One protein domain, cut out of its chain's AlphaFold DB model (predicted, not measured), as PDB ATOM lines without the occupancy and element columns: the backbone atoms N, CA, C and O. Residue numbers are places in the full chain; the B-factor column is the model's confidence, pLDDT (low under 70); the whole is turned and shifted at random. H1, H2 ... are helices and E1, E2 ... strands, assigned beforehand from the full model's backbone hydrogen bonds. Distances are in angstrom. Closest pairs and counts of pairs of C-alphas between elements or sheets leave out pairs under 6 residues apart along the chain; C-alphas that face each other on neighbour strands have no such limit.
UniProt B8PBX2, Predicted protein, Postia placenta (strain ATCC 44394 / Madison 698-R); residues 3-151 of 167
ATOM      1  N   VAL A   3      -0.911 -56.507 -44.142       93.81
ATOM      2  CA  VAL A   3      -2.116 -55.892 -43.565       93.81
ATOM      3  C   VAL A   3      -3.094 -57.002 -43.227       93.81
ATOM      4  O   VAL A   3      -3.369 -57.836 -44.074       93.81
ATOM      5  N   TYR A   4      -3.623 -57.009 -42.010       94.50
ATOM      6  CA  TYR A   4      -4.577 -58.012 -41.522       94.50
ATOM      7  C   TYR A   4      -6.007 -57.477 -41.459       94.50
ATOM      8  O   TYR A   4      -6.969 -58.234 -41.555       94.50
ATOM      9  N   ARG A   5      -6.159 -56.163 -41.274       95.06
ATOM     10  CA  ARG A   5      -7.464 -55.509 -41.205       95.06
ATOM     11  C   ARG A   5      -7.367 -54.064 -41.658       95.06
ATOM     12  O   ARG A   5      -6.445 -53.364 -41.243       95.06
ATOM     13  N   VAL A   6      -8.371 -53.614 -42.400       95.56
ATOM     14  CA  VAL A   6      -8.671 -52.193 -42.600       95.56
ATOM     15  C   VAL A   6     -10.030 -51.908 -41.976       95.56
ATOM     16  O   VAL A   6     -10.987 -52.651 -42.182       95.56
ATOM     17  N   SER A   7     -10.132 -50.861 -41.169       96.06
ATOM     18  CA  SER A   7     -11.403 -50.440 -40.580       96.06
ATOM     19  C   SER A   7     -11.595 -48.947 -40.751       96.06
ATOM     20  O   SER A   7     -10.670 -48.180 -40.502       96.06
ATOM     21  N   VAL A   8     -12.795 -48.546 -41.149       96.19
ATOM     22  CA  VAL A   8     -13.205 -47.144 -41.223       96.19
ATOM     23  C   VAL A   8     -14.268 -46.920 -40.162       96.19
ATOM     24  O   VAL A   8     -15.233 -47.679 -40.080       96.19
ATOM     25  N   LEU A   9     -14.076 -45.904 -39.328       96.25
ATOM     26  CA  LEU A   9     -14.994 -45.539 -38.257       96.25
ATOM     27  C   LEU A   9     -15.256 -44.039 -38.290       96.25
ATOM     28  O   LEU A   9     -14.346 -43.252 -38.543       96.25
ATOM     29  N   LEU A  10     -16.481 -43.650 -37.970       95.56
ATOM     30  CA  LEU A  10     -16.833 -42.281 -37.640       95.56
ATOM     31  C   LEU A  10     -16.933 -42.153 -36.121       95.56
ATOM     32  O   LEU A  10     -17.608 -42.947 -35.472       95.56
ATOM     33  N   GLU A  11     -16.265 -41.160 -35.553       96.38
ATOM     34  CA  GLU A  11     -16.416 -40.807 -34.144       96.38
ATOM     35  C   GLU A  11     -17.115 -39.460 -34.000       96.38
ATOM     36  O   GLU A  11     -16.734 -38.499 -34.673       96.38
ATOM     37  N   GLU A  12     -18.084 -39.389 -33.091       96.12
ATOM     38  CA  GLU A  12     -18.693 -38.150 -32.614       96.12
ATOM     39  C   GLU A  12     -18.255 -37.891 -31.172       96.12
ATOM     40  O   GLU A  12     -18.291 -38.769 -30.306       96.12
ATOM     41  N   ARG A  13     -17.855 -36.647 -30.917       96.81
ATOM     42  CA  ARG A  13     -17.585 -36.133 -29.581       96.81
ATOM     43  C   ARG A  13     -18.487 -34.939 -29.307       96.81
ATOM     44  O   ARG A  13     -18.457 -33.969 -30.071       96.81
ATOM     45  N   VAL A  14     -19.208 -35.005 -28.190       96.56
ATOM     46  CA  VAL A  14     -20.072 -33.935 -27.681       96.56
ATOM     47  C   VAL A  14     -19.470 -33.365 -26.398       96.56
ATOM     48  O   VAL A  14     -19.321 -34.070 -25.399       96.56
ATOM     49  N   ASP A  15     -19.109 -32.084 -26.433       96.38
ATOM     50  CA  ASP A  15     -18.569 -31.335 -25.298       96.38
ATOM     51  C   ASP A  15     -19.556 -30.239 -24.869       96.38
ATOM     52  O   ASP A  15     -19.981 -29.408 -25.675       96.38
ATOM     53  N   TYR A  16     -19.865 -30.190 -23.577       94.88
ATOM     54  CA  TYR A  16     -20.670 -29.154 -22.936       94.88
ATOM     55  C   TYR A  16     -19.753 -28.139 -22.258       94.88
ATOM     56  O   TYR A  16     -18.936 -28.491 -21.405       94.88
ATOM     57  N   TRP A  17     -19.903 -26.873 -22.620       92.19
ATOM     58  CA  TRP A  17     -19.097 -25.756 -22.150       92.19
ATOM     59  C   TRP A  17     -19.877 -24.880 -21.171       92.19
ATOM     60  O   TRP A  17     -21.047 -24.574 -21.388       92.19
ATOM     61  N   THR A  18     -19.209 -24.413 -20.121       87.44
ATOM     62  CA  THR A  18     -19.708 -23.366 -19.216       87.44
ATOM     63  C   THR A  18     -18.942 -22.074 -19.456       87.44
ATOM     64  O   THR A  18     -17.732 -22.098 -19.718       87.44
ATOM     65  N   ASP A  19     -19.655 -20.947 -19.415       81.50
ATOM     66  CA  ASP A  19     -19.134 -19.599 -19.692       81.50
ATOM     67  C   ASP A  19     -18.349 -19.482 -21.010       81.50
ATOM     68  O   ASP A  19     -17.493 -18.610 -21.158       81.50
ATOM     69  N   PHE A  20     -18.592 -20.395 -21.959       76.44
ATOM     70  CA  PHE A  20     -17.868 -20.530 -23.232       76.44
ATOM     71  C   PHE A  20     -16.333 -20.630 -23.098       76.44
ATOM     72  O   PHE A  20     -15.611 -20.412 -24.069       76.44
ATOM     73  N   LYS A  21     -15.819 -20.955 -21.902       79.88
ATOM     74  CA  LYS A  21     -14.378 -20.952 -21.583       79.88
ATOM     75  C   LYS A  21     -13.841 -22.299 -21.123       79.88
ATOM     76  O   LYS A  21     -12.650 -22.554 -21.280       79.88
ATOM     77  N   ARG A  22     -14.688 -23.155 -20.547       86.88
ATOM     78  CA  ARG A  22     -14.273 -24.445 -19.985       86.88
ATOM     79  C   ARG A  22     -15.261 -25.541 -20.353       86.88
ATOM     80  O   ARG A  22     -16.466 -25.329 -20.277       86.88
ATOM     81  N   ILE A  23     -14.739 -26.720 -20.683       91.50
ATOM     82  CA  ILE A  23     -15.535 -27.941 -20.825       91.50
ATOM     83  C   ILE A  23     -15.968 -28.389 -19.425       91.50
ATOM     84  O   ILE A  23     -15.128 -28.707 -18.582       91.50
ATOM     85  N   ALA A  24     -17.274 -28.390 -19.180       93.62
ATOM     86  CA  ALA A  24     -17.875 -28.892 -17.950       93.62
ATOM     87  C   ALA A  24     -18.122 -30.402 -18.016       93.62
ATOM     88  O   ALA A  24     -18.003 -31.093 -17.006       93.62
ATOM     89  N   ARG A  25     -18.446 -30.915 -19.207       94.88
ATOM     90  CA  ARG A  25     -18.720 -32.335 -19.441       94.88
ATOM     91  C   ARG A  25     -18.392 -32.715 -20.880       94.88
ATOM     92  O   ARG A  25     -18.633 -31.936 -21.794       94.88
ATOM     93  N   THR A  26     -17.921 -33.938 -21.064       96.12
ATOM     94  CA  THR A  26     -17.813 -34.601 -22.365       96.12
ATOM     95  C   THR A  26     -18.628 -35.880 -22.291       96.12
ATOM     96  O   THR A  26     -18.478 -36.638 -21.328       96.12
ATOM     97  N   ASP A  27     -19.499 -36.115 -23.267       95.56
ATOM     98  CA  ASP A  27     -20.204 -37.393 -23.358       95.56
ATOM     99  C   ASP A  27     -19.266 -38.514 -23.826       95.56
ATOM    100  O   ASP A  27     -18.237 -38.244 -24.459       95.56
ATOM    101  N   PRO A  28     -19.588 -39.789 -23.528       96.12
ATOM    102  CA  PRO A  28     -18.873 -40.915 -24.111       96.12
ATOM    103  C   PRO A  28     -18.801 -40.781 -25.635       96.12
ATOM    104  O   PRO A  28     -19.796 -40.473 -26.283       96.12
ATOM    105  N   ILE A  29     -17.619 -41.018 -26.207       95.62
ATOM    106  CA  ILE A  29     -17.415 -40.899 -27.654       95.62
ATOM    107  C   ILE A  29     -18.270 -41.949 -28.365       95.62
ATOM    108  O   ILE A  29     -18.021 -43.152 -28.226       95.62
ATOM    109  N   THR A  30     -19.223 -41.490 -29.170       93.94
ATOM    110  CA  THR A  30     -20.016 -42.350 -30.046       93.94
ATOM    111  C   THR A  30     -19.129 -42.815 -31.193       93.94
ATOM    112  O   THR A  30     -18.508 -42.004 -31.880       93.94
ATOM    113  N   ARG A  31     -19.039 -44.134 -31.399       94.44
ATOM    114  CA  ARG A  31     -18.238 -44.744 -32.468       94.44
ATOM    115  C   ARG A  31     -19.137 -45.524 -33.402       94.44
ATOM    116  O   ARG A  31     -19.758 -46.500 -32.991       94.44
ATOM    117  N   LEU A  32     -19.133 -45.132 -34.663       93.12
ATOM    118  CA  LEU A  32     -19.910 -45.760 -35.707       93.12
ATOM    119  C   LEU A  32     -18.976 -46.494 -36.680       93.12
ATOM    120  O   LEU A  32     -18.219 -45.844 -37.406       93.12
ATOM    121  N   PRO A  33     -18.975 -47.839 -36.698       94.25
ATOM    122  CA  PRO A  33     -18.214 -48.592 -37.683       94.25
ATOM    123  C   PRO A  33     -18.853 -48.420 -39.063       94.25
ATOM    124  O   PRO A  33     -20.045 -48.655 -39.235       94.25
ATOM    125  N   LEU A  34     -18.048 -48.015 -40.041       93.06
ATOM    126  CA  LEU A  34     -18.494 -47.756 -41.407       93.06
ATOM    127  C   LEU A  34     -18.030 -48.827 -42.403       93.06
ATOM    128  O   LEU A  34     -18.746 -49.147 -43.343       93.06
ATOM    129  N   LEU A  35     -16.829 -49.377 -42.205       94.19
ATOM    130  CA  LEU A  35     -16.258 -50.435 -43.045       94.19
ATOM    131  C   LEU A  35     -15.318 -51.307 -42.212       94.19
ATOM    132  O   LEU A  35     -14.578 -50.788 -41.371       94.19
ATOM    133  N   ALA A  36     -15.296 -52.614 -42.466       94.31
ATOM    134  CA  ALA A  36     -14.366 -53.535 -41.819       94.31
ATOM    135  C   ALA A  36     -13.897 -54.636 -42.782       94.31
ATOM    136  O   ALA A  36     -14.461 -55.725 -42.817       94.31
ATOM    137  N   LEU A  37     -12.794 -54.379 -43.487       94.44
ATOM    138  CA  LEU A  37     -12.134 -55.360 -44.347       94.44
ATOM    139  C   LEU A  37     -11.253 -56.261 -43.481       94.44
ATOM    140  O   LEU A  37     -10.210 -55.831 -42.977       94.44
ATOM    141  N   ARG A  38     -11.692 -57.499 -43.257       93.25
ATOM    142  CA  ARG A  38     -10.954 -58.550 -42.541       93.25
ATOM    143  C   ARG A  38     -11.538 -59.920 -42.848       93.25
ATOM    144  O   ARG A  38     -12.718 -60.031 -43.168       93.25
ATOM    145  N   HIS A  39     -10.748 -60.968 -42.643       90.50
ATOM    146  CA  HIS A  39     -11.309 -62.309 -42.525       90.50
ATOM    147  C   HIS A  39     -12.190 -62.422 -41.269       90.50
ATOM    148  O   HIS A  39     -12.000 -61.714 -40.274       90.50
ATOM    149  N   THR A  40     -13.169 -63.324 -41.312       86.31
ATOM    150  CA  THR A  40     -14.080 -63.598 -40.188       86.31
ATOM    151  C   THR A  40     -13.357 -64.242 -39.003       86.31
ATOM    152  O   THR A  40     -13.719 -64.009 -37.850       86.31
ATOM    153  N   GLN A  41     -12.304 -65.011 -39.280       85.69
ATOM    154  CA  GLN A  41     -11.460 -65.651 -38.276       85.69
ATOM    155  C   GLN A  41     -10.588 -64.618 -37.548       85.69
ATOM    156  O   GLN A  41      -9.989 -63.740 -38.166       85.69
ATOM    157  N   LYS A  42     -10.499 -64.741 -36.216       76.06
ATOM    158  CA  LYS A  42      -9.808 -63.785 -35.330       76.06
ATOM    159  C   LYS A  42      -8.316 -63.620 -35.653       76.06
ATOM    160  O   LYS A  42      -7.811 -62.509 -35.552       76.06
ATOM    161  N   ASP A  43      -7.670 -64.697 -36.088       78.44
ATOM    162  CA  ASP A  43      -6.252 -64.751 -36.461       78.44
ATOM    163  C   ASP A  43      -6.087 -65.205 -37.921       78.44
ATOM    164  O   ASP A  43      -5.210 -66.005 -38.246       78.44
ATOM    165  N   GLY A  44      -6.989 -64.741 -38.794       84.19
ATOM    166  CA  GLY A  44      -6.935 -65.043 -40.221       84.19
ATOM    167  C   GLY A  44      -5.645 -64.542 -40.893       84.19
ATOM    168  O   GLY A  44      -4.934 -63.703 -40.329       84.19
ATOM    169  N   PRO A  45      -5.343 -65.038 -42.104       90.25
ATOM    170  CA  PRO A  45      -4.167 -64.619 -42.858       90.25
ATOM    171  C   PRO A  45      -4.201 -63.112 -43.169       90.25
ATOM    172  O   PRO A  45      -5.245 -62.462 -43.048       90.25
ATOM    173  N   PRO A  46      -3.064 -62.518 -43.564       92.31
ATOM    174  CA  PRO A  46      -3.056 -61.140 -44.028       92.31
ATOM    175  C   PRO A  46      -3.942 -60.975 -45.271       92.31
ATOM    176  O   PRO A  46      -3.927 -61.809 -46.169       92.31
ATOM    177  N   ILE A  47      -4.673 -59.864 -45.329       93.00
ATOM    178  CA  ILE A  47      -5.489 -59.464 -46.476       93.00
ATOM    179  C   ILE A  47      -4.654 -58.753 -47.554       93.00
ATOM    180  O   ILE A  47      -4.993 -58.840 -48.728       93.00
ATOM    181  N   LEU A  48      -3.559 -58.066 -47.184       93.44
ATOM    182  CA  LEU A  48      -2.603 -57.487 -48.143       93.44
ATOM    183  C   LEU A  48      -1.153 -57.883 -47.818       93.44
ATOM    184  O   LEU A  48      -0.801 -57.914 -46.631       93.44
ATOM    185  N   PRO A  49      -0.276 -58.090 -48.822       93.31
ATOM    186  CA  PRO A  49      -0.575 -58.206 -50.256       93.31
ATOM    187  C   PRO A  49      -1.665 -59.231 -50.556       93.31
ATOM    188  O   PRO A  49      -1.703 -60.275 -49.906       93.31
ATOM    189  N   TYR A  50      -2.545 -58.933 -51.509       90.88
ATOM    190  CA  TYR A  50      -3.510 -59.924 -51.959       90.88
ATOM    191  C   TYR A  50      -2.741 -61.059 -52.645       90.88
ATOM    192  O   TYR A  50      -1.895 -60.809 -53.506       90.88
ATOM    193  N   ASN A  51      -2.990 -62.295 -52.226       85.12
ATOM    194  CA  ASN A  51      -2.377 -63.478 -52.815       85.12
ATOM    195  C   ASN A  51      -3.477 -64.519 -53.055       85.12
ATOM    196  O   ASN A  51      -3.954 -65.114 -52.088       85.12
ATOM    197  N   PRO A  52      -3.959 -64.676 -54.298       72.06
ATOM    198  CA  PRO A  52      -4.997 -65.643 -54.602       72.06
ATOM    199  C   PRO A  52      -4.416 -67.058 -54.580       72.06
ATOM    200  O   PRO A  52      -3.520 -67.370 -55.358       72.06
ATOM    201  N   ASP A  53      -4.981 -67.931 -53.750       70.25
ATOM    202  CA  ASP A  53      -4.691 -69.368 -53.825       70.25
ATOM    203  C   ASP A  53      -5.466 -70.039 -54.984       70.25
ATOM    204  O   ASP A  53      -5.062 -71.080 -55.495       70.25
ATOM    205  N   GLU A  54      -6.570 -69.427 -55.440       70.44
ATOM    206  CA  GLU A  54      -7.471 -69.956 -56.475       70.44
ATOM    207  C   GLU A  54      -8.031 -68.845 -57.386       70.44
ATOM    208  O   GLU A  54      -8.221 -67.703 -56.956       70.44
ATOM    209  N   MET A  55      -8.400 -69.190 -58.629       59.84
ATOM    210  CA  MET A  55      -8.916 -68.247 -59.643       59.84
ATOM    211  C   MET A  55     -10.200 -67.491 -59.237       59.84
ATOM    212  O   MET A  55     -10.464 -66.424 -59.781       59.84
ATOM    213  N   GLN A  56     -10.997 -68.002 -58.288       67.12
ATOM    214  CA  GLN A  56     -12.218 -67.339 -57.789       67.12
ATOM    215  C   GLN A  56     -12.106 -66.841 -56.337       67.12
ATOM    216  O   GLN A  56     -13.104 -66.433 -55.737       67.12
ATOM    217  N   ALA A  57     -10.902 -66.842 -55.756       82.88
ATOM    218  CA  ALA A  57     -10.697 -66.472 -54.356       82.88
ATOM    219  C   ALA A  57     -11.116 -65.020 -54.049       82.88
ATOM    220  O   ALA A  57     -11.537 -64.722 -52.929       82.88
ATOM    221  N   PHE A  58     -11.077 -64.130 -55.047       88.62
ATOM    222  CA  PHE A  58     -11.301 -62.701 -54.831       88.62
ATOM    223  C   PHE A  58     -12.714 -62.392 -54.336       88.62
ATOM    224  O   PHE A  58     -12.877 -61.641 -53.376       88.62
ATOM    225  N   MET A  59     -13.736 -63.029 -54.917       88.56
ATOM    226  CA  MET A  59     -15.139 -62.790 -54.549       88.56
ATOM    227  C   MET A  59     -15.493 -63.300 -53.146       88.56
ATOM    228  O   MET A  59     -16.502 -62.896 -52.578       88.56
ATOM    229  N   ARG A  60     -14.662 -64.177 -52.574       87.31
ATOM    230  CA  ARG A  60     -14.774 -64.640 -51.181       87.31
ATOM    231  C   ARG A  60     -13.868 -63.854 -50.235       87.31
ATOM    232  O   ARG A  60     -13.903 -64.073 -49.024       87.31
ATOM    233  N   SER A  61     -13.030 -62.975 -50.778       88.69
ATOM    234  CA  SER A  61     -12.110 -62.163 -50.000       88.69
ATOM    235  C   SER A  61     -12.834 -60.981 -49.347       88.69
ATOM    236  O   SER A  61     -13.889 -60.551 -49.820       88.69
ATOM    237  N   PRO A  62     -12.237 -60.379 -48.306       91.06
ATOM    238  CA  PRO A  62     -12.768 -59.159 -47.706       91.06
ATOM    239  C   PRO A  62     -12.875 -57.965 -48.672       91.06
ATOM    240  O   PRO A  62     -13.575 -57.017 -48.352       91.06
ATOM    241  N   PHE A  63     -12.210 -57.990 -49.835       91.62
ATOM    242  CA  PHE A  63     -12.241 -56.901 -50.825       91.62
ATOM    243  C   PHE A  63     -13.370 -57.018 -51.850       91.62
ATOM    244  O   PHE A  63     -13.549 -56.107 -52.654       91.62
ATOM    245  N   ALA A  64     -14.155 -58.097 -51.834       90.06
ATOM    246  CA  ALA A  64     -15.250 -58.261 -52.788       90.06
ATOM    247  C   ALA A  64     -16.236 -57.076 -52.744       90.06
ATOM    248  O   ALA A  64     -16.711 -56.617 -53.779       90.06
ATOM    249  N   GLU A  65     -16.485 -56.515 -51.555       87.44
ATOM    250  CA  GLU A  65     -17.367 -55.355 -51.378       87.44
ATOM    251  C   GLU A  65     -16.757 -54.021 -51.836       87.44
ATOM    252  O   GLU A  65     -17.481 -53.028 -51.966       87.44
ATOM    253  N   THR A  66     -15.442 -53.972 -52.071       91.06
ATOM    254  CA  THR A  66     -14.738 -52.769 -52.534       91.06
ATOM    255  C   THR A  66     -14.563 -52.717 -54.043       91.06
ATOM    256  O   THR A  66     -14.074 -51.701 -54.531       91.06
ATOM    257  N   LEU A  67     -14.970 -53.764 -54.771       91.38
ATOM    258  CA  LEU A  67     -14.949 -53.790 -56.229       91.38
ATOM    259  C   LEU A  67     -15.944 -52.755 -56.790       91.38
ATOM    260  O   LEU A  67     -17.145 -52.843 -56.505       91.38
ATOM    261  N   PRO A  68     -15.478 -51.766 -57.566       89.06
ATOM    262  CA  PRO A  68     -16.358 -50.803 -58.211       89.06
ATOM    263  C   PRO A  68     -17.258 -51.458 -59.273       89.06
ATOM    264  O   PRO A  68     -16.849 -52.415 -59.934       89.06
ATOM    265  N   PRO A  69     -18.488 -50.951 -59.476       88.75
ATOM    266  CA  PRO A  69     -19.368 -51.467 -60.518       88.75
ATOM    267  C   PRO A  69     -18.731 -51.339 -61.907       88.75
ATOM    268  O   PRO A  69     -18.311 -50.252 -62.297       88.75
ATOM    269  N   GLY A  70     -18.703 -52.439 -62.662       87.94
ATOM    270  CA  GLY A  70     -18.181 -52.470 -64.033       87.94
ATOM    271  C   GLY A  70     -16.662 -52.627 -64.155       87.94
ATOM    272  O   GLY A  70     -16.168 -52.654 -65.278       87.94
ATOM    273  N   GLU A  71     -15.929 -52.746 -63.045       89.44
ATOM    274  CA  GLU A  71     -14.489 -53.028 -63.064       89.44
ATOM    275  C   GLU A  71     -14.218 -54.537 -63.192       89.44
ATOM    276  O   GLU A  71     -14.956 -55.361 -62.639       89.44
ATOM    277  N   ASP A  72     -13.167 -54.908 -63.932       91.44
ATOM    278  CA  ASP A  72     -12.763 -56.306 -64.071       91.44
ATOM    279  C   ASP A  72     -12.167 -56.836 -62.758       91.44
ATOM    280  O   ASP A  72     -11.303 -56.215 -62.132       91.44
ATOM    281  N   VAL A  73     -12.622 -58.020 -62.343       90.88
ATOM    282  CA  VAL A  73     -12.199 -58.647 -61.082       90.88
ATOM    283  C   VAL A  73     -10.702 -58.955 -61.094       90.88
ATOM    284  O   VAL A  73     -10.032 -58.778 -60.076       90.88
ATOM    285  N   GLY A  74     -10.175 -59.432 -62.225       89.25
ATOM    286  CA  GLY A  74      -8.773 -59.812 -62.369       89.25
ATOM    287  C   GLY A  74      -7.847 -58.602 -62.326       89.25
ATOM    288  O   GLY A  74      -6.835 -58.632 -61.620       89.25
ATOM    289  N   GLU A  75      -8.213 -57.524 -63.020       89.62
ATOM    290  CA  GLU A  75      -7.480 -56.254 -62.996       89.62
ATOM    291  C   GLU A  75      -7.452 -55.649 -61.585       89.62
ATOM    292  O   GLU A  75      -6.374 -55.356 -61.050       89.62
ATOM    293  N   TYR A  76      -8.615 -55.550 -60.931       91.88
ATOM    294  CA  TYR A  76      -8.701 -55.006 -59.577       91.88
ATOM    295  C   TYR A  76      -7.916 -55.855 -58.572       91.88
ATOM    296  O   TYR A  76      -7.128 -55.318 -57.788       91.88
ATOM    297  N   ALA A  77      -8.063 -57.184 -58.617       91.06
ATOM    298  CA  ALA A  77      -7.317 -58.100 -57.756       91.06
ATOM    299  C   ALA A  77      -5.802 -57.960 -57.957       91.06
ATOM    300  O   ALA A  77      -5.062 -57.882 -56.975       91.06
ATOM    301  N   SER A  78      -5.346 -57.855 -59.211       90.12
ATOM    302  CA  SER A  78      -3.930 -57.670 -59.556       90.12
ATOM    303  C   SER A  78      -3.361 -56.369 -58.984       90.12
ATOM    304  O   SER A  78      -2.222 -56.353 -58.521       90.12
ATOM    305  N   SER A  79      -4.164 -55.299 -58.918       91.69
ATOM    306  CA  SER A  79      -3.762 -54.020 -58.302       91.69
ATOM    307  C   SER A  79      -3.510 -54.107 -56.785       91.69
ATOM    308  O   SER A  79      -2.836 -53.251 -56.204       91.69
ATOM    309  N   LEU A  80      -4.041 -55.147 -56.135       93.00
ATOM    310  CA  LEU A  80      -3.876 -55.422 -54.707       93.00
ATOM    311  C   LEU A  80      -2.751 -56.431 -54.420       93.00
ATOM    312  O   LEU A  80      -2.406 -56.655 -53.255       93.00
ATOM    313  N   MET A  81      -2.167 -57.036 -55.457       91.50
ATOM    314  CA  MET A  81      -1.048 -57.969 -55.325       91.50
ATOM    315  C   MET A  81       0.283 -57.234 -55.111       91.50
ATOM    316  O   MET A  81       0.424 -56.036 -55.353       91.50
ATOM    317  N   GLY A  82       1.295 -57.966 -54.641       89.62
ATOM    318  CA  GLY A  82       2.643 -57.426 -54.439       89.62
ATOM    319  C   GLY A  82       2.757 -56.413 -53.286       89.62
ATOM    320  O   GLY A  82       1.814 -56.206 -52.526       89.62
ATOM    321  N   PRO A  83       3.932 -55.785 -53.099       87.62
ATOM    322  CA  PRO A  83       4.237 -54.969 -51.917       87.62
ATOM    323  C   PRO A  83       3.545 -53.592 -51.871       87.62
ATOM    324  O   PRO A  83       3.726 -52.867 -50.891       87.62
ATOM    325  N   GLY A  84       2.763 -53.233 -52.891       86.69
ATOM    326  CA  GLY A  84       2.091 -51.940 -53.018       86.69
ATOM    327  C   GLY A  84       2.858 -50.932 -53.890       86.69
ATOM    328  O   GLY A  84       3.924 -51.257 -54.418       86.69
ATOM    329  N   PRO A  85       2.327 -49.703 -54.051       89.19
ATOM    330  CA  PRO A  85       1.173 -49.137 -53.340       89.19
ATOM    331  C   PRO A  85      -0.174 -49.724 -53.789       89.19
ATOM    332  O   PRO A  85      -0.441 -49.838 -54.979       89.19
ATOM    333  N   TRP A  86      -1.044 -50.051 -52.829       91.50
ATOM    334  CA  TRP A  86      -2.394 -50.558 -53.101       91.50
ATOM    335  C   TRP A  86      -3.416 -49.428 -53.130       91.50
ATOM    336  O   TRP A  86      -3.363 -48.510 -52.306       91.50
ATOM    337  N   ARG A  87      -4.388 -49.515 -54.040       89.75
ATOM    338  CA  ARG A  87      -5.438 -48.505 -54.193       89.75
ATOM    339  C   ARG A  87      -6.807 -49.117 -53.928       89.75
ATOM    340  O   ARG A  87      -7.283 -49.926 -54.705       89.75
ATOM    341  N   ILE A  88      -7.466 -48.664 -52.864       90.50
ATOM    342  CA  ILE A  88      -8.831 -49.074 -52.518       90.50
ATOM    343  C   ILE A  88      -9.727 -47.842 -52.608       90.50
ATOM    344  O   ILE A  88      -9.430 -46.808 -52.005       90.50
ATOM    345  N   ARG A  89     -10.817 -47.940 -53.370       90.38
ATOM    346  CA  ARG A  89     -11.849 -46.903 -53.465       90.38
ATOM    347  C   ARG A  89     -13.200 -47.517 -53.151       90.38
ATOM    348  O   ARG A  89     -13.552 -48.541 -53.721       90.38
ATOM    349  N   LYS A  90     -13.932 -46.898 -52.231       89.56
ATOM    350  CA  LYS A  90     -15.267 -47.333 -51.835       89.56
ATOM    351  C   LYS A  90     -16.077 -46.130 -51.386       89.56
ATOM    352  O   LYS A  90     -15.637 -45.395 -50.504       89.56
ATOM    353  N   ASP A  91     -17.266 -45.991 -51.953       90.31
ATOM    354  CA  ASP A  91     -18.273 -45.077 -51.435       90.31
ATOM    355  C   ASP A  91     -18.956 -45.732 -50.236       90.31
ATOM    356  O   ASP A  91     -19.516 -46.829 -50.326       90.31
ATOM    357  N   ILE A  92     -18.853 -45.068 -49.091       87.44
ATOM    358  CA  ILE A  92     -19.396 -45.522 -47.817       87.44
ATOM    359  C   ILE A  92     -20.584 -44.626 -47.495       87.44
ATOM    360  O   ILE A  92     -20.424 -43.420 -47.302       87.44
ATOM    361  N   GLN A  93     -21.768 -45.223 -47.421       84.38
ATOM    362  CA  GLN A  93     -22.966 -44.508 -47.004       84.38
ATOM    363  C   GLN A  93     -22.971 -44.357 -45.484       84.38
ATOM    364  O   GLN A  93     -22.694 -45.311 -44.753       84.38
ATOM    365  N   LEU A  94     -23.294 -43.156 -45.009       83.56
ATOM    366  CA  LEU A  94     -23.632 -42.974 -43.605       83.56
ATOM    367  C   LEU A  94     -24.985 -43.660 -43.366       83.56
ATOM    368  O   LEU A  94     -25.895 -43.466 -44.173       83.56
ATOM    369  N   PRO A  95     -25.144 -44.473 -42.312       79.00
ATOM    370  CA  PRO A  95     -26.430 -45.089 -42.026       79.00
ATOM    371  C   PRO A  95     -27.466 -44.005 -41.677       79.00
ATOM    372  O   PRO A  95     -27.101 -42.931 -41.190       79.00
ATOM    373  N   ASP A  96     -28.751 -44.283 -41.911       73.38
ATOM    374  CA  ASP A  96     -29.853 -43.387 -41.531       73.38
ATOM    375  C   ASP A  96     -29.971 -43.341 -40.001       73.38
ATOM    376  O   ASP A  96     -30.660 -44.135 -39.359       73.38
ATOM    377  N   LEU A  97     -29.221 -42.414 -39.410       65.12
ATOM    378  CA  LEU A  97     -28.978 -42.306 -37.975       65.12
ATOM    379  C   LEU A  97     -29.456 -40.972 -37.419       65.12
ATOM    380  O   LEU A  97     -28.855 -40.450 -36.482       65.12
ATOM    381  N   CYS A  98     -30.559 -40.444 -37.953       66.31
ATOM    382  CA  CYS A  98     -31.201 -39.208 -37.491       66.31
ATOM    383  C   CYS A  98     -31.324 -39.093 -35.959       66.31
ATOM    384  O   CYS A  98     -31.413 -37.989 -35.434       66.31
ATOM    385  N   THR A  99     -31.363 -40.219 -35.240       67.25
ATOM    386  CA  THR A  99     -31.479 -40.281 -33.778       67.25
ATOM    387  C   THR A  99     -30.179 -40.614 -33.038       67.25
ATOM    388  O   THR A  99     -30.159 -40.509 -31.816       67.25
ATOM    389  N   GLN A 100     -29.110 -41.032 -33.725       77.81
ATOM    390  CA  GLN A 100     -27.858 -41.504 -33.104       77.81
ATOM    391  C   GLN A 100     -26.644 -40.617 -33.400       77.81
ATOM    392  O   GLN A 100     -25.606 -40.786 -32.764       77.81
ATOM    393  N   LEU A 101     -26.759 -39.701 -34.362       88.12
ATOM    394  CA  LEU A 101     -25.690 -38.800 -34.772       88.12
ATOM    395  C   LEU A 101     -26.225 -37.372 -34.864       88.12
ATOM    396  O   LEU A 101     -27.331 -37.143 -35.350       88.12
ATOM    397  N   HIS A 102     -25.428 -36.406 -34.437       91.38
ATOM    398  CA  HIS A 102     -25.727 -34.986 -34.508       91.38
ATOM    399  C   HIS A 102     -25.009 -34.346 -35.701       91.38
ATOM    400  O   HIS A 102     -24.008 -34.838 -36.221       91.38
ATOM    401  N   PHE A 103     -25.491 -33.189 -36.150       92.25
ATOM    402  CA  PHE A 103     -24.711 -32.372 -37.075       92.25
ATOM    403  C   PHE A 103     -23.538 -31.717 -36.332       92.25
ATOM    404  O   PHE A 103     -23.555 -31.504 -35.119       92.25
ATOM    405  N   THR A 104     -22.491 -31.365 -37.069       94.94
ATOM    406  CA  THR A 104     -21.311 -30.714 -36.494       94.94
ATOM    407  C   THR A 104     -21.647 -29.301 -36.043       94.94
ATOM    408  O   THR A 104     -22.073 -28.474 -36.847       94.94
ATOM    409  N   ASN A 105     -21.365 -28.986 -34.781       94.88
ATOM    410  CA  ASN A 105     -21.570 -27.659 -34.218       94.88
ATOM    411  C   ASN A 105     -20.292 -27.186 -33.521       94.88
ATOM    412  O   ASN A 105     -19.868 -27.752 -32.518       94.88
ATOM    413  N   ARG A 106     -19.676 -26.131 -34.059       91.25
ATOM    414  CA  ARG A 106     -18.538 -25.426 -33.442       91.25
ATOM    415  C   ARG A 106     -18.838 -23.941 -33.232       91.25
ATOM    416  O   ARG A 106     -17.930 -23.108 -33.230       91.25
ATOM    417  N   ASN A 107     -20.117 -23.587 -33.129       89.25
ATOM    418  CA  ASN A 107     -20.525 -22.210 -32.906       89.25
ATOM    419  C   ASN A 107     -20.038 -21.751 -31.526       89.25
ATOM    420  O   ASN A 107     -20.475 -22.266 -30.505       89.25
ATOM    421  N   LYS A 108     -19.180 -20.727 -31.493       84.88
ATOM    422  CA  LYS A 108     -18.625 -20.161 -30.251       84.88
ATOM    423  C   LYS A 108     -19.671 -19.541 -29.320       84.88
ATOM    424  O   LYS A 108     -19.361 -19.279 -28.167       84.88
ATOM    425  N   ARG A 109     -20.886 -19.293 -29.817       86.81
ATOM    426  CA  ARG A 109     -22.032 -18.820 -29.022       86.81
ATOM    427  C   ARG A 109     -22.914 -19.962 -28.500       86.81
ATOM    428  O   ARG A 109     -23.905 -19.693 -27.834       86.81
ATOM    429  N   SER A 110     -22.584 -21.213 -28.818       87.75
ATOM    430  CA  SER A 110     -23.241 -22.415 -28.299       87.75
ATOM    431  C   SER A 110     -22.475 -22.941 -27.090       87.75
ATOM    432  O   SER A 110     -21.247 -22.948 -27.079       87.75
ATOM    433  N   ASN A 111     -23.196 -23.402 -26.075       91.38
ATOM    434  CA  ASN A 111     -22.624 -24.130 -24.944       91.38
ATOM    435  C   ASN A 111     -22.439 -25.627 -25.248       91.38
ATOM    436  O   ASN A 111     -21.948 -26.358 -24.397       91.38
ATOM    437  N   ILE A 112     -22.816 -26.093 -26.441       94.00
ATOM    438  CA  ILE A 112     -22.637 -27.477 -26.892       94.00
ATOM    439  C   ILE A 112     -21.807 -27.475 -28.172       94.00
ATOM    440  O   ILE A 112     -22.164 -26.808 -29.150       94.00
ATOM    441  N   PHE A 113     -20.711 -28.227 -28.150       95.69
ATOM    442  CA  PHE A 113     -19.814 -28.444 -29.276       95.69
ATOM    443  C   PHE A 113     -19.898 -29.901 -29.709       95.69
ATOM    444  O   PHE A 113     -19.636 -30.804 -28.921       95.69
ATOM    445  N   VAL A 114     -20.221 -30.119 -30.978       96.19
ATOM    446  CA  VAL A 114     -20.267 -31.443 -31.598       96.19
ATOM    447  C   VAL A 114     -19.186 -31.498 -32.662       96.19
ATOM    448  O   VAL A 114     -19.160 -30.669 -33.578       96.19
ATOM    449  N   THR A 115     -18.285 -32.470 -32.554       97.12
ATOM    450  CA  THR A 115     -17.187 -32.663 -33.506       97.12
ATOM    451  C   THR A 115     -17.138 -34.090 -34.019       97.12
ATOM    452  O   THR A 115     -17.386 -35.028 -33.268       97.12
ATOM    453  N   HIS A 116     -16.781 -34.236 -35.295       96.75
ATOM    454  CA  HIS A 116     -16.717 -35.521 -35.974       96.75
ATOM    455  C   HIS A 116     -15.313 -35.796 -36.497       96.75
ATOM    456  O   HIS A 116     -14.644 -34.899 -37.019       96.75
ATOM    457  N   THR A 117     -14.869 -37.042 -36.366       97.62
ATOM    458  CA  THR A 117     -13.576 -37.503 -36.883       97.62
ATOM    459  C   THR A 117     -13.760 -38.812 -37.630       97.62
ATOM    460  O   THR A 117     -14.255 -39.786 -37.069       97.62
ATOM    461  N   LEU A 118     -13.320 -38.849 -38.885       97.00
ATOM    462  CA  LEU A 118     -13.195 -40.079 -39.651       97.00
ATOM    463  C   LEU A 118     -11.855 -40.735 -39.311       97.00
ATOM    464  O   LEU A 118     -10.803 -40.100 -39.420       97.00
ATOM    465  N   LYS A 119     -11.883 -41.999 -38.898       97.38
ATOM    466  CA  LYS A 119     -10.693 -42.791 -38.590       97.38
ATOM    467  C   LYS A 119     -10.566 -43.957 -39.550       97.38
ATOM    468  O   LYS A 119     -11.485 -44.763 -39.660       97.38
ATOM    469  N   ILE A 120      -9.402 -44.080 -40.174       96.75
ATOM    470  CA  ILE A 120      -9.004 -45.259 -40.943       96.75
ATOM    471  C   ILE A 120      -7.903 -45.964 -40.155       96.75
ATOM    472  O   ILE A 120      -6.868 -45.370 -39.853       96.75
ATOM    473  N   VAL A 121      -8.141 -47.218 -39.788       97.44
ATOM    474  CA  VAL A 121      -7.246 -48.024 -38.955       97.44
ATOM    475  C   VAL A 121      -6.761 -49.224 -39.755       97.44
ATOM    476  O   VAL A 121      -7.566 -50.058 -40.172       97.44
ATOM    477  N   PHE A 122      -5.448 -49.340 -39.919       95.81
ATOM    478  CA  PHE A 122      -4.792 -50.502 -40.512       95.81
ATOM    479  C   PHE A 122      -4.128 -51.323 -39.409       95.81
ATOM    480  O   PHE A 122      -3.246 -50.817 -38.719       95.81
ATOM    481  N   ARG A 123      -4.515 -52.593 -39.266       95.19
ATOM    482  CA  ARG A 123      -3.805 -53.560 -38.414       95.19
ATOM    483  C   ARG A 123      -2.725 -54.228 -39.252       95.19
ATOM    484  O   ARG A 123      -3.060 -54.939 -40.199       95.19
ATOM    485  N   VAL A 124      -1.456 -54.008 -38.927       94.06
ATOM    486  CA  VAL A 124      -0.329 -54.393 -39.784       94.06
ATOM    487  C   VAL A 124       0.750 -55.161 -39.033       94.06
ATOM    488  O   VAL A 124       1.010 -54.910 -37.860       94.06
ATOM    489  N   GLU A 125       1.407 -56.075 -39.735       92.38
ATOM    490  CA  GLU A 125       2.661 -56.705 -39.323       92.38
ATOM    491  C   GLU A 125       3.813 -56.039 -40.076       92.38
ATOM    492  O   GLU A 125       3.770 -55.852 -41.306       92.38
ATOM    493  N   ARG A 126       4.856 -55.674 -39.329       85.00
ATOM    494  CA  ARG A 126       6.071 -55.102 -39.907       85.00
ATOM    495  C   ARG A 126       6.842 -56.179 -40.679       85.00
ATOM    496  O   ARG A 126       6.682 -57.369 -40.453       85.00
ATOM    497  N   GLY A 127       7.619 -55.757 -41.673       75.88
ATOM    498  CA  GLY A 127       8.393 -56.680 -42.509       75.88
ATOM    499  C   GLY A 127       9.704 -57.166 -41.889       75.88
ATOM    500  O   GLY A 127      10.355 -57.992 -42.515       75.88
ATOM    501  N   ASP A 128      10.103 -56.648 -40.726       76.50
ATOM    502  CA  ASP A 128      11.347 -56.994 -40.037       76.50
ATOM    503  C   ASP A 128      11.101 -57.932 -38.841       76.50
ATOM    504  O   ASP A 128      10.061 -57.887 -38.185       76.50
ATOM    505  N   ASP A 129      12.080 -58.783 -38.529       69.88
ATOM    506  CA  ASP A 129      12.011 -59.752 -37.419       69.88
ATOM    507  C   ASP A 129      12.347 -59.141 -36.045       69.88
ATOM    508  O   ASP A 129      12.573 -59.845 -35.067       69.88
ATOM    509  N   GLN A 130      12.374 -57.811 -35.950       75.69
ATOM    510  CA  GLN A 130      12.803 -57.083 -34.750       75.69
ATOM    511  C   GLN A 130      11.719 -57.006 -33.665       75.69
ATOM    512  O   GLN A 130      12.016 -56.752 -32.501       75.69
ATOM    513  N   ALA A 131      10.449 -57.200 -34.032       77.44
ATOM    514  CA  ALA A 131       9.314 -57.065 -33.124       77.44
ATOM    515  C   ALA A 131       8.537 -58.382 -33.020       77.44
ATOM    516  O   ALA A 131       7.429 -58.510 -33.543       77.44
ATOM    517  N   VAL A 132       9.125 -59.361 -32.336       80.38
ATOM    518  CA  VAL A 132       8.460 -60.613 -31.957       80.38
ATOM    519  C   VAL A 132       7.934 -60.482 -30.531       80.38
ATOM    520  O   VAL A 132       8.605 -59.936 -29.657       80.38
ATOM    521  N   ASP A 133       6.707 -60.935 -30.299       76.62
ATOM    522  CA  ASP A 133       6.139 -61.014 -28.960       76.62
ATOM    523  C   ASP A 133       6.850 -62.132 -28.170       76.62
ATOM    524  O   ASP A 133       6.777 -63.297 -28.573       76.62
ATOM    525  N   PRO A 134       7.526 -61.810 -27.051       77.75
ATOM    526  CA  PRO A 134       8.305 -62.782 -26.290       77.75
ATOM    527  C   PRO A 134       7.453 -63.892 -25.662       77.75
ATOM    528  O   PRO A 134       7.986 -64.953 -25.352       77.75
ATOM    529  N   HIS A 135       6.146 -63.681 -25.477       79.00
ATOM    530  CA  HIS A 135       5.270 -64.685 -24.876       79.00
ATOM    531  C   HIS A 135       4.690 -65.645 -25.922       79.00
ATOM    532  O   HIS A 135       4.567 -66.844 -25.667       79.00
ATOM    533  N   THR A 136       4.303 -65.133 -27.090       80.75
ATOM    534  CA  THR A 136       3.620 -65.939 -28.116       80.75
ATOM    535  C   THR A 136       4.552 -66.434 -29.218       80.75
ATOM    536  O   THR A 136       4.160 -67.306 -29.993       80.75
ATOM    537  N   GLY A 137       5.755 -65.864 -29.332       80.19
ATOM    538  CA  GLY A 137       6.685 -66.119 -30.435       80.19
ATOM    539  C   GLY A 137       6.181 -65.619 -31.794       80.19
ATOM    540  O   GLY A 137       6.842 -65.824 -32.811       80.19
ATOM    541  N   LYS A 138       5.013 -64.963 -31.841       81.75
ATOM    542  CA  LYS A 138       4.426 -64.414 -33.066       81.75
ATOM    543  C   LYS A 138       4.935 -62.999 -33.308       81.75
ATOM    544  O   LYS A 138       5.242 -62.253 -32.378       81.75
ATOM    545  N   ARG A 139       4.985 -62.594 -34.577       85.19
ATOM    546  CA  ARG A 139       5.305 -61.209 -34.941       85.19
ATOM    547  C   ARG A 139       4.237 -60.257 -34.400       85.19
ATOM    548  O   ARG A 139       3.037 -60.522 -34.492       85.19
ATOM    549  N   LYS A 140       4.682 -59.137 -33.832       88.75
ATOM    550  CA  LYS A 140       3.816 -58.128 -33.228       88.75
ATOM    551  C   LYS A 140       3.044 -57.367 -34.304       88.75
ATOM    552  O   LYS A 140       3.606 -56.925 -35.305       88.75
ATOM    553  N   LEU A 141       1.754 -57.166 -34.049       91.06
ATOM    554  CA  LEU A 141       0.888 -56.337 -34.881       91.06
ATOM    555  C   LEU A 141       0.802 -54.909 -34.332       91.06
ATOM    556  O   LEU A 141       0.725 -54.700 -33.119       91.06
ATOM    557  N   PHE A 142       0.743 -53.942 -35.238       93.06
ATOM    558  CA  PHE A 142       0.637 -52.515 -34.955       93.06
ATOM    559  C   PHE A 142      -0.618 -51.936 -35.602       93.06
ATOM    560  O   PHE A 142      -1.076 -52.434 -36.629       93.06
ATOM    561  N   ASP A 143      -1.148 -50.866 -35.015       95.62
ATOM    562  CA  ASP A 143      -2.224 -50.088 -35.620       95.62
ATOM    563  C   ASP A 143      -1.637 -48.813 -36.228       95.62
ATOM    564  O   ASP A 143      -1.057 -47.990 -35.520       95.62
ATOM    565  N   ILE A 144      -1.810 -48.637 -37.535       95.62
ATOM    566  CA  ILE A 144      -1.631 -47.339 -38.189       95.62
ATOM    567  C   ILE A 144      -3.000 -46.672 -38.203       95.62
ATOM    568  O   ILE A 144      -3.947 -47.212 -38.775       95.62
ATOM    569  N   VAL A 145      -3.113 -45.510 -37.563       97.25
ATOM    570  CA  VAL A 145      -4.375 -44.776 -37.441       97.25
ATOM    571  C   VAL A 145      -4.254 -43.452 -38.179       97.25
ATOM    572  O   VAL A 145      -3.497 -42.574 -37.774       97.25
ATOM    573  N   VAL A 146      -5.035 -43.301 -39.242       97.25
ATOM    574  CA  VAL A 146      -5.208 -42.038 -39.964       97.25
ATOM    575  C   VAL A 146      -6.492 -41.394 -39.462       97.25
ATOM    576  O   VAL A 146      -7.540 -42.039 -39.445       97.25
ATOM    577  N   GLN A 147      -6.415 -40.141 -39.018       97.31
ATOM    578  CA  GLN A 147      -7.552 -39.404 -38.469       97.31
ATOM    579  C   GLN A 147      -7.761 -38.120 -39.258       97.31
ATOM    580  O   GLN A 147      -6.832 -37.328 -39.405       97.31
ATOM    581  N   THR A 148      -8.990 -37.901 -39.709       97.25
ATOM    582  CA  THR A 148      -9.362 -36.719 -40.483       97.25
ATOM    583  C   THR A 148     -10.595 -36.077 -39.855       97.25
ATOM    584  O   THR A 148     -11.624 -36.744 -39.728       97.25
ATOM    585  N   PRO A 149     -10.539 -34.798 -39.446       97.19
ATOM    586  CA  PRO A 149     -11.730 -34.095 -38.989       97.19
ATOM    587  C   PRO A 149     -12.698 -33.911 -40.160       97.19
ATOM    588  O   PRO A 149     -12.283 -33.526 -41.253       97.19
ATOM    589  N   ILE A 150     -13.986 -34.154 -39.925       95.06
ATOM    590  CA  ILE A 150     -15.029 -33.945 -40.935       95.06
ATOM    591  C   ILE A 150     -16.145 -33.052 -40.393       95.06
ATOM    592  O   ILE A 150     -16.317 -32.903 -39.181       95.06
ATOM    593  N   HIS A 151     -16.906 -32.463 -41.311       94.19
ATOM    594  CA  HIS A 151     -18.079 -31.660 -41.002       94.19
ATOM    595  C   HIS A 151     -19.325 -32.332 -41.572       94.19
ATOM    596  O   HIS A 151     -19.453 -32.508 -42.779       94.19
TER     597      HIS A 151
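AT A GLANCE: This is residues 3 to 151 of the 167 residues of the protein "Predicted protein" of Postia placenta (strain ATCC 44394 / Madison 698-R) (UniProt B8PBX2). A long, strongly twisted ribbon of antiparallel strands, with E1 and E4 side by side along its length, has a loose head of loops with two small helices, H1 and H2, past one end. E5 lines E4, E3 and E2 share the other side of E1, and the unnamed residues 80 to 111 run from the head back to the ribbon's far end. The 149 printed residues hold E1, E2, E3, H1, H2, E4 and E5 in that order; the class is mostly strand, with under half of the residues in named elements. The whole is loose and flat, with a radius of gyration of the C-alphas of 19.9 A and spans of 62 by 47 by 25 A.

IN THESE COORDINATES: E1, residues 3 to 18, begins at C-alpha 3 (-2.116, -55.892, -43.565) and is 44.3 A long. E2 is residues 22 to 26, 11.0 A; E3, residues 30 to 37, 20.9 A, bends by 52 degrees at residue 34. H1 is residues 57 to 60, 5.5 A, and H2 residues 73 to 79, 10.0 A. E4, residues 112 to 125, spans 40.6 A; E5, residues 141 to 150, spans 28.1 A and ends at C-alpha 150 (-15.029, -33.945, -40.935).

HOW THE PARTS SIT: E1 and E2 form an antiparallel hairpin, with N 16 and O 25 2.8 A apart. E3 is antiparallel to E1 on the same side as E2, N 8 to O 35 2.9 A. E4 is antiparallel to E1 on the other side, N 9 to O 119 2.9 A. E4 and E5 form an antiparallel hairpin, N 120 to O 146 2.9 A. H1 and H2 are close but not clearly touching, the closest C-alphas, of Phe 58 and Ala 77, 6.8 A apart; neither is on the sheet. Every O i to N i+4 pair of H2 is within hydrogen-bond range; H1 is too short for one.

THE WHOLE: The farthest C-alphas, of Asp 19 and Met 55, are 63.8 A apart. The printed part has no cut. The links E3 to H1, H1 to H2, H2 to E4 and E4 to E5 are long. Residues 55 to 56, 97 to 99 and 129 have pLDDT under 70.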